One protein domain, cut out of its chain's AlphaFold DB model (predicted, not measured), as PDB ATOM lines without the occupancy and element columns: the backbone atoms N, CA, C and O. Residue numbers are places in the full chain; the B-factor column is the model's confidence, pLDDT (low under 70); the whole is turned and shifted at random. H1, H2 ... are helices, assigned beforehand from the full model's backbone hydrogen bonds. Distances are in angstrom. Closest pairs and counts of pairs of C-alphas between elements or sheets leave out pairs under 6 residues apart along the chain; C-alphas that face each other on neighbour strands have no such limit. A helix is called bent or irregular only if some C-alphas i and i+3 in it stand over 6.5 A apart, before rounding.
ATOM      1  N   SER A   2     190.416 235.382 256.936       64.69
ATOM      2  CA  SER A   2     189.874 234.895 255.650       64.69
ATOM      3  C   SER A   2     190.563 235.504 254.420       64.69
ATOM      4  O   SER A   2     190.871 234.776 253.485       64.69
ATOM      5  N   ASP A   3     190.833 236.813 254.446       83.00
ATOM      6  CA  ASP A   3     191.381 237.538 253.288       83.00
ATOM      7  C   ASP A   3     192.796 237.077 252.920       83.00
ATOM      8  O   ASP A   3     193.036 236.617 251.815       83.00
ATOM      9  N   ILE A   4     193.690 237.013 253.912       91.75
ATOM     10  CA  ILE A   4     195.074 236.545 253.731       91.75
ATOM     11  C   ILE A   4     195.117 235.121 253.159       91.75
ATOM     12  O   ILE A   4     195.924 234.821 252.287       91.75
ATOM     13  N   ARG A   5     194.249 234.214 253.635       91.38
ATOM     14  CA  ARG A   5     194.205 232.840 253.107       91.38
ATOM     15  C   ARG A   5     193.776 232.826 251.640       91.38
ATOM     16  O   ARG A   5     194.321 232.047 250.864       91.38
ATOM     17  N   LYS A   6     192.810 233.670 251.277       93.50
ATOM     18  CA  LYS A   6     192.328 233.803 249.903       93.50
ATOM     19  C   LYS A   6     193.412 234.384 248.991       93.50
ATOM     20  O   LYS A   6     193.705 233.772 247.972       93.50
ATOM     21  N   GLU A   7     194.065 235.467 249.401       93.94
ATOM     22  CA  GLU A   7     195.187 236.078 248.673       93.94
ATOM     23  C   GLU A   7     196.330 235.078 248.437       93.94
ATOM     24  O   GLU A   7     196.863 234.978 247.333       93.94
ATOM     25  N   VAL A   8     196.675 234.278 249.452       94.31
ATOM     26  CA  VAL A   8     197.705 233.236 249.330       94.31
ATOM     27  C   VAL A   8     197.295 232.154 248.330       94.31
ATOM     28  O   VAL A   8     198.129 231.739 247.531       94.31
ATOM     29  N   HIS A   9     196.040 231.696 248.343       94.50
ATOM     30  CA  HIS A   9     195.565 230.724 247.353       94.50
ATOM     31  C   HIS A   9     195.610 231.300 245.931       94.50
ATOM     32  O   HIS A   9     196.129 230.643 245.036       94.50
ATOM     33  N   GLU A  10     195.164 232.543 245.738       95.94
ATOM     34  CA  GLU A  10     195.200 233.211 244.430       95.94
ATOM     35  C   GLU A  10     196.629 233.392 243.900       95.94
ATOM     36  O   GLU A  10     196.845 233.394 242.688       95.94
ATOM     37  N   GLU A  11     197.612 233.579 244.782       95.88
ATOM     38  CA  GLU A  11     199.025 233.638 244.401       95.88
ATOM     39  C   GLU A  11     199.572 232.250 244.041       95.88
ATOM     40  O   GLU A  11     200.284 232.117 243.047       95.88
ATOM     41  N   ILE A  12     199.197 231.208 244.794       96.50
ATOM     42  CA  ILE A  12     199.564 229.814 244.500       96.50
ATOM     43  C   ILE A  12     199.002 229.374 243.143       96.50
ATOM     44  O   ILE A  12     199.735 228.768 242.365       96.50
ATOM     45  N   ASP A  13     197.756 229.722 242.821       96.50
ATOM     46  CA  ASP A  13     197.106 229.357 241.552       96.50
ATOM     47  C   ASP A  13     197.809 229.960 240.323       96.50
ATOM     48  O   ASP A  13     197.701 229.441 239.211       96.50
ATOM     49  N   ARG A  14     198.551 231.057 240.513       97.19
ATOM     50  CA  ARG A  14     199.335 231.724 239.463       97.19
ATOM     51  C   ARG A  14     200.772 231.198 239.355       97.19
ATOM     52  O   ARG A  14     201.495 231.600 238.441       97.19
ATOM     53  N   MET A  15     201.209 230.317 240.258       97.50
ATOM     54  CA  MET A  15     202.557 229.749 240.249       97.50
ATOM     55  C   MET A  15     202.723 228.640 239.205       97.50
ATOM     56  O   MET A  15     201.829 227.845 238.939       97.50
ATOM     57  N   THR A  16     203.936 228.520 238.670       97.94
ATOM     58  CA  THR A  16     204.351 227.333 237.910       97.94
ATOM     59  C   THR A  16     204.557 226.127 238.833       97.94
ATOM     60  O   THR A  16     204.933 226.290 239.996       97.94
ATOM     61  N   ASP A  17     204.466 224.907 238.299       96.88
ATOM     62  CA  ASP A  17     204.729 223.668 239.055       96.88
ATOM     63  C   ASP A  17     206.082 223.685 239.785       96.88
ATOM     64  O   ASP A  17     206.214 223.207 240.915       96.88
ATOM     65  N   ARG A  18     207.109 224.288 239.166       97.31
ATOM     66  CA  ARG A  18     208.439 224.439 239.772       97.31
ATOM     67  C   ARG A  18     208.403 225.343 241.005       97.31
ATOM     68  O   ARG A  18     209.074 225.042 241.994       97.31
ATOM     69  N   GLN A  19     207.658 226.445 240.947       96.81
ATOM     70  CA  GLN A  19     207.493 227.363 242.075       96.81
ATOM     71  C   GLN A  19     206.670 226.715 243.190       96.81
ATOM     72  O   GLN A  19     207.094 226.772 244.342       96.81
ATOM     73  N   VAL A  20     205.585 226.006 242.856       96.69
ATOM     74  CA  VAL A  20     204.782 225.245 243.831       96.69
ATOM     75  C   VAL A  20     205.629 224.174 244.525       96.69
ATOM     76  O   VAL A  20     205.591 224.042 245.749       96.69
ATOM     77  N   ALA A  21     206.468 223.445 243.782       95.88
ATOM     78  CA  ALA A  21     207.389 222.469 244.363       95.88
ATOM     79  C   ALA A  21     208.410 223.117 245.318       95.88
ATOM     80  O   ALA A  21     208.750 222.536 246.353       95.88
ATOM     81  N   GLY A  22     208.889 224.323 244.995       96.31
ATOM     82  CA  GLY A  22     209.740 225.125 245.875       96.31
ATOM     83  C   GLY A  22     209.010 225.581 247.141       96.31
ATOM     84  O   GLY A  22     209.521 225.378 248.242       96.31
ATOM     85  N   LEU A  23     207.792 226.111 246.998       94.88
ATOM     86  CA  LEU A  23     206.938 226.524 248.110       94.88
ATOM     87  C   LEU A  23     206.633 225.349 249.042       94.88
ATOM     88  O   LEU A  23     206.758 225.491 250.253       94.88
ATOM     89  N   LYS A  24     206.324 224.163 248.504       93.69
ATOM     90  CA  LYS A  24     206.126 222.942 249.303       93.69
ATOM     91  C   LYS A  24     207.353 222.615 250.157       93.69
ATOM     92  O   LYS A  24     207.209 222.301 251.335       93.69
ATOM     93  N   LYS A  25     208.561 222.691 249.581       93.06
ATOM     94  CA  LYS A  25     209.815 222.462 250.323       93.06
ATOM     95  C   LYS A  25     210.033 223.514 251.408       93.06
ATOM     96  O   LYS A  25     210.472 223.163 252.494       93.06
ATOM     97  N   PHE A  26     209.714 224.774 251.123       92.94
ATOM     98  CA  PHE A  26     209.805 225.860 252.096       92.94
ATOM     99  C   PHE A  26     208.793 225.698 253.236       92.94
ATOM    100  O   PHE A  26     209.169 225.760 254.394       92.94
ATOM    101  N   LEU A  27     207.528 225.396 252.945       89.75
ATOM    102  CA  LEU A  27     206.519 225.142 253.977       89.75
ATOM    103  C   LEU A  27     206.878 223.934 254.853       89.75
ATOM    104  O   LEU A  27     206.565 223.932 256.037       89.75
ATOM    105  N   ALA A  28     207.584 222.938 254.312       85.69
ATOM    106  CA  ALA A  28     208.088 221.818 255.103       85.69
ATOM    107  C   ALA A  28     209.168 222.216 256.130       85.69
ATOM    108  O   ALA A  28     209.442 221.432 257.036       85.69
ATOM    109  N   THR A  29     209.777 223.407 256.025       87.12
ATOM    110  CA  THR A  29     210.691 223.927 257.057       87.12
ATOM    111  C   THR A  29     209.952 224.598 258.210       87.12
ATOM    112  O   THR A  29     210.555 224.820 259.262       87.12
ATOM    113  N   TYR A  30     208.658 224.909 258.050       86.31
ATOM    114  CA  TYR A  30     207.873 225.451 259.149       86.31
ATOM    115  C   TYR A  30     207.733 224.385 260.235       86.31
ATOM    116  O   TYR A  30     207.441 223.222 259.933       86.31
ATOM    117  N   PRO A  31     207.906 224.761 261.511       79.62
ATOM    118  CA  PRO A  31     207.701 223.837 262.607       79.62
ATOM    119  C   PRO A  31     206.237 223.398 262.599       79.62
ATOM    120  O   PRO A  31     205.337 224.183 262.888       79.62
ATOM    121  N   SER A  32     205.998 222.135 262.245       84.94
ATOM    122  CA  SER A  32     204.672 221.536 262.357       84.94
ATOM    123  C   SER A  32     204.282 221.523 263.838       84.94
ATOM    124  O   SER A  32     205.006 220.914 264.632       84.94
ATOM    125  N   PRO A  33     203.164 222.163 264.235       84.31
ATOM    126  CA  PRO A  33     202.696 222.124 265.617       84.31
ATOM    127  C   PRO A  33     202.474 220.691 266.095       84.31
ATOM    128  O   PRO A  33     202.811 220.371 267.227       84.31
ATOM    129  N   LEU A  34     202.001 219.812 265.203       86.19
ATOM    130  CA  LEU A  34     201.871 218.385 265.478       86.19
ATOM    131  C   LEU A  34     203.240 217.729 265.682       86.19
ATOM    132  O   LEU A  34     203.432 217.031 266.664       86.19
ATOM    133  N   ALA A  35     204.220 217.991 264.814       85.00
ATOM    134  CA  ALA A  35     205.558 217.420 264.982       85.00
ATOM    135  C   ALA A  35     206.254 217.936 266.251       85.00
ATOM    136  O   ALA A  35     206.998 217.201 266.892       85.00
ATOM    137  N   ALA A  36     206.033 219.200 266.615       87.12
ATOM    138  CA  ALA A  36     206.498 219.760 267.876       87.12
ATOM    139  C   ALA A  36     205.792 219.104 269.071       87.12
ATOM    140  O   ALA A  36     206.472 218.727 270.018       87.12
ATOM    141  N   ALA A  37     204.472 218.914 269.001       90.75
ATOM    142  CA  ALA A  37     203.700 218.229 270.031       90.75
ATOM    143  C   ALA A  37     204.166 216.779 270.217       90.75
ATOM    144  O   ALA A  37     204.459 216.396 271.338       90.75
ATOM    145  N   CYS A  38     204.332 216.011 269.136       88.69
ATOM    146  CA  CYS A  38     204.834 214.636 269.200       88.69
ATOM    147  C   CYS A  38     206.257 214.561 269.767       88.69
ATOM    148  O   CYS A  38     206.551 213.678 270.558       88.69
ATOM    149  N   ARG A  39     207.146 215.488 269.386       88.00
ATOM    150  CA  ARG A  39     208.531 215.522 269.890       88.00
ATOM    151  C   ARG A  39     208.610 215.857 271.378       88.00
ATOM    152  O   ARG A  39     209.504 215.376 272.058       88.00
ATOM    153  N   ASN A  40     207.732 216.743 271.839       90.38
ATOM    154  CA  ASN A  40     207.708 217.216 273.219       90.38
ATOM    155  C   ASN A  40     206.743 216.408 274.096       90.38
ATOM    156  O   ASN A  40     206.586 216.739 275.271       90.38
ATOM    157  N   ALA A  41     206.059 215.411 273.532       91.50
ATOM    158  CA  ALA A  41     205.207 214.526 274.300       91.50
ATOM    159  C   ALA A  41     206.090 213.762 275.299       91.50
ATOM    160  O   ALA A  41     207.150 213.269 274.901       91.50
ATOM    161  N   GLU A  60     199.411 196.541 261.811       94.94
ATOM    162  CA  GLU A  60     200.416 196.877 260.796       94.94
ATOM    163  C   GLU A  60     200.404 195.886 259.627       94.94
ATOM    164  O   GLU A  60     200.441 196.286 258.458       94.94
ATOM    165  N   GLU A  61     200.302 194.589 259.927       96.62
ATOM    166  CA  GLU A  61     200.231 193.542 258.913       96.62
ATOM    167  C   GLU A  61     198.943 193.642 258.083       96.62
ATOM    168  O   GLU A  61     198.998 193.566 256.853       96.62
ATOM    169  N   TRP A  62     197.799 193.900 258.723       94.25
ATOM    170  CA  TRP A  62     196.537 194.156 258.027       94.25
ATOM    171  C   TRP A  62     196.652 195.357 257.079       94.25
ATOM    172  O   TRP A  62     196.284 195.269 255.905       94.25
ATOM    173  N   LEU A  63     197.237 196.471 257.540       95.31
ATOM    174  CA  LEU A  63     197.458 197.656 256.703       95.31
ATOM    175  C   LEU A  63     198.326 197.326 255.490       95.31
ATOM    176  O   LEU A  63     198.007 197.742 254.373       95.31
ATOM    177  N   ARG A  64     199.403 196.560 255.685       94.56
ATOM    178  CA  ARG A  64     200.296 196.126 254.605       94.56
ATOM    179  C   ARG A  64     199.550 195.300 253.558       94.56
ATOM    180  O   ARG A  64     199.714 195.549 252.362       94.56
ATOM    181  N   GLN A  65     198.720 194.354 253.995       94.44
ATOM    182  CA  GLN A  65     197.901 193.516 253.113       94.44
ATOM    183  C   GLN A  65     196.834 194.328 252.361       94.44
ATOM    184  O   GLN A  65     196.529 194.026 251.207       94.44
ATOM    185  N   ASN A  66     196.349 195.420 252.955       92.19
ATOM    186  CA  ASN A  66     195.284 196.263 252.406       92.19
ATOM    187  C   ASN A  66     195.808 197.512 251.667       92.19
ATOM    188  O   ASN A  66     195.123 198.530 251.540       92.19
ATOM    189  N   GLY A  67     197.032 197.442 251.135       92.12
ATOM    190  CA  GLY A  67     197.604 198.497 250.292       92.12
ATOM    191  C   GLY A  67     198.032 199.751 251.058       92.12
ATOM    192  O   GLY A  67     198.092 200.835 250.474       92.12
ATOM    193  N   GLY A  68     198.305 199.618 252.358       89.25
ATOM    194  CA  GLY A  68     198.763 200.690 253.241       89.25
ATOM    195  C   GLY A  68     197.698 201.739 253.551       89.25
ATOM    196  O   GLY A  68     198.029 202.830 254.010       89.25
ATOM    197  N   LYS A  69     196.425 201.451 253.259       86.94
ATOM    198  CA  LYS A  69     195.311 202.366 253.505       86.94
ATOM    199  C   LYS A  69     194.477 201.839 254.662       86.94
ATOM    200  O   LYS A  69     194.032 200.697 254.635       86.94
ATOM    201  N   GLY A  70     194.271 202.687 255.667       88.00
ATOM    202  CA  GLY A  70     193.354 202.397 256.763       88.00
ATOM    203  C   GLY A  70     191.898 202.323 256.304       88.00
ATOM    204  O   GLY A  70     191.564 202.666 255.166       88.00
ATOM    205  N   ILE A  71     191.029 201.905 257.220       88.75
ATOM    206  CA  ILE A  71     189.583 201.877 256.996       88.75
ATOM    207  C   ILE A  71     189.077 203.325 256.854       88.75
ATOM    208  O   ILE A  71     189.407 204.170 257.694       88.75
ATOM    209  N   PRO A  72     188.298 203.658 255.806       91.31
ATOM    210  CA  PRO A  72     187.737 204.995 255.652       91.31
ATOM    211  C   PRO A  72     186.901 205.412 256.868       91.31
ATOM    212  O   PRO A  72     186.132 204.619 257.407       91.31
ATOM    213  N   HIS A  73     186.983 206.684 257.265       90.62
ATOM    214  CA  HIS A  73     186.252 207.192 258.432       90.62
ATOM    215  C   HIS A  73     184.734 206.932 258.351       90.62
ATOM    216  O   HIS A  73     184.135 206.469 259.317       90.62
ATOM    217  N   GLU A  74     184.127 207.132 257.177       94.12
ATOM    218  CA  GLU A  74     182.698 206.862 256.937       94.12
ATOM    219  C   GLU A  74     182.321 205.380 257.075       94.12
ATOM    220  O   GLU A  74     181.180 205.036 257.385       94.12
ATOM    221  N   GLU A  75     183.270 204.479 256.837       93.25
ATOM    222  CA  GLU A  75     183.068 203.046 257.028       93.25
ATOM    223  C   GLU A  75     183.069 202.675 258.504       93.25
ATOM    224  O   GLU A  75     182.123 202.026 258.946       93.25
ATOM    225  N   ILE A  76     184.024 203.200 259.275       93.50
ATOM    226  CA  ILE A  76     184.037 203.066 260.738       93.50
ATOM    227  C   ILE A  76     182.751 203.637 261.344       93.50
ATOM    228  O   ILE A  76     182.104 202.981 262.155       93.50
ATOM    229  N   LYS A  77     182.312 204.823 260.915       95.25
ATOM    230  CA  LYS A  77     181.050 205.404 261.398       95.25
ATOM    231  C   LYS A  77     179.853 204.492 261.145       95.25
ATOM    232  O   LYS A  77     179.047 204.267 262.044       95.25
ATOM    233  N   ARG A  78     179.755 203.919 259.943       95.06
ATOM    234  CA  ARG A  78     178.684 202.980 259.585       95.06
ATOM    235  C   ARG A  78     178.737 201.700 260.419       95.06
ATOM    236  O   ARG A  78     177.697 201.248 260.891       95.06
ATOM    237  N   GLU A  79     179.920 201.121 260.583       94.44
ATOM    238  CA  GLU A  79     180.128 199.876 261.327       94.44
ATOM    239  C   GLU A  79     179.781 200.039 262.811       94.44
ATOM    240  O   GLU A  79     179.017 199.247 263.366       94.44
ATOM    241  N   PHE A  80     180.254 201.126 263.424       95.19
ATOM    242  CA  PHE A  80     180.050 201.420 264.842       95.19
ATOM    243  C   PHE A  80     178.766 202.210 265.138       95.19
ATOM    244  O   PHE A  80     178.487 202.501 266.299       95.19
ATOM    245  N   ARG A  81     177.956 202.527 264.116       93.19
ATOM    246  CA  ARG A  81     176.715 203.322 264.230       93.19
ATOM    247  C   ARG A  81     176.941 204.689 264.891       93.19
ATOM    248  O   ARG A  81     176.156 205.115 265.735       93.19
TER     249      ARG A  81
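What this domain is: This is residues 2 to 41 and 60 to 81 of the 83 residues of an uncharacterized protein of Acidobacteriia bacterium (UniProt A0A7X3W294). Two separate pieces of backbone stand with an empty space between them: an open zigzag of three helices, in which H1 and H2 meet near their ends as a V and H3 leads away from the far end of H2, and a smaller piece of two short helices, H4 and H5, strung on one link. No helix packs on another, and the model shown has no core. The printed part has 62 residues with five named helices, in the order H1, H2, H3, H4, H5, and no named strand; the class is all helix. The whole is extended, with a radius of gyration of the C-alphas of 18.4 A, and the C-alphas span 42 by 30 by 26 A.

How they stand to each other: H1, residues 2 to 13, and H2, residues 17 to 27, are close but not clearly touching, with 1 pair of C-alphas within 8 A. That closest pair is the C-alphas of Ile 12 and Val 20, 7.0 A apart. The two helices run opposite ways at a steep tilt of 43 degrees, and their centres are 15.3 A apart. H3, residues 33 to 40, is apart from H1 and from H2. H4, residues 60 to 65, is apart from H1, H2 and H3. H5, residues 73 to 80, is apart from the other four helices. In all five helices every O i to N i+4 pair is within hydrogen-bond range.

Where its parts are: H1 begins at C-alpha 2, at (189.874, 234.895, 255.650), and measures 16.8 A from its first to its last C-alpha at Asp 13. H2 goes from Asp 17 to Leu 27, 15.1 A. H3 goes from Pro 33 to Asn 40, 10.3 A. H4 begins at C-alpha 60, at (200.416, 196.877, 260.796), and reaches Gln 65. H5 goes from His 73 to C-alpha 80, at (180.050, 201.420, 264.842), 10.6 A. No helix is bent or irregular.

The domain as a whole: The two C-alphas farthest apart are those of Arg 18 and Arg 81, 45.3 A. Residues 42 to 59 are not printed, and C-alphas 41 and 60 are 22.7 A apart across this cut, which lies in the link from H3 to H4. Of the links that are printed whole, H1 to H2 and H2 to H3 are tight, H4 to H5 is short with 7 residues, and none is long. Residues 2 to 11, 24 to 41 and 72 to 81 stand free. The mean pLDDT of the printed part is 91.7, and one printed residue, Ser 2, is under 70.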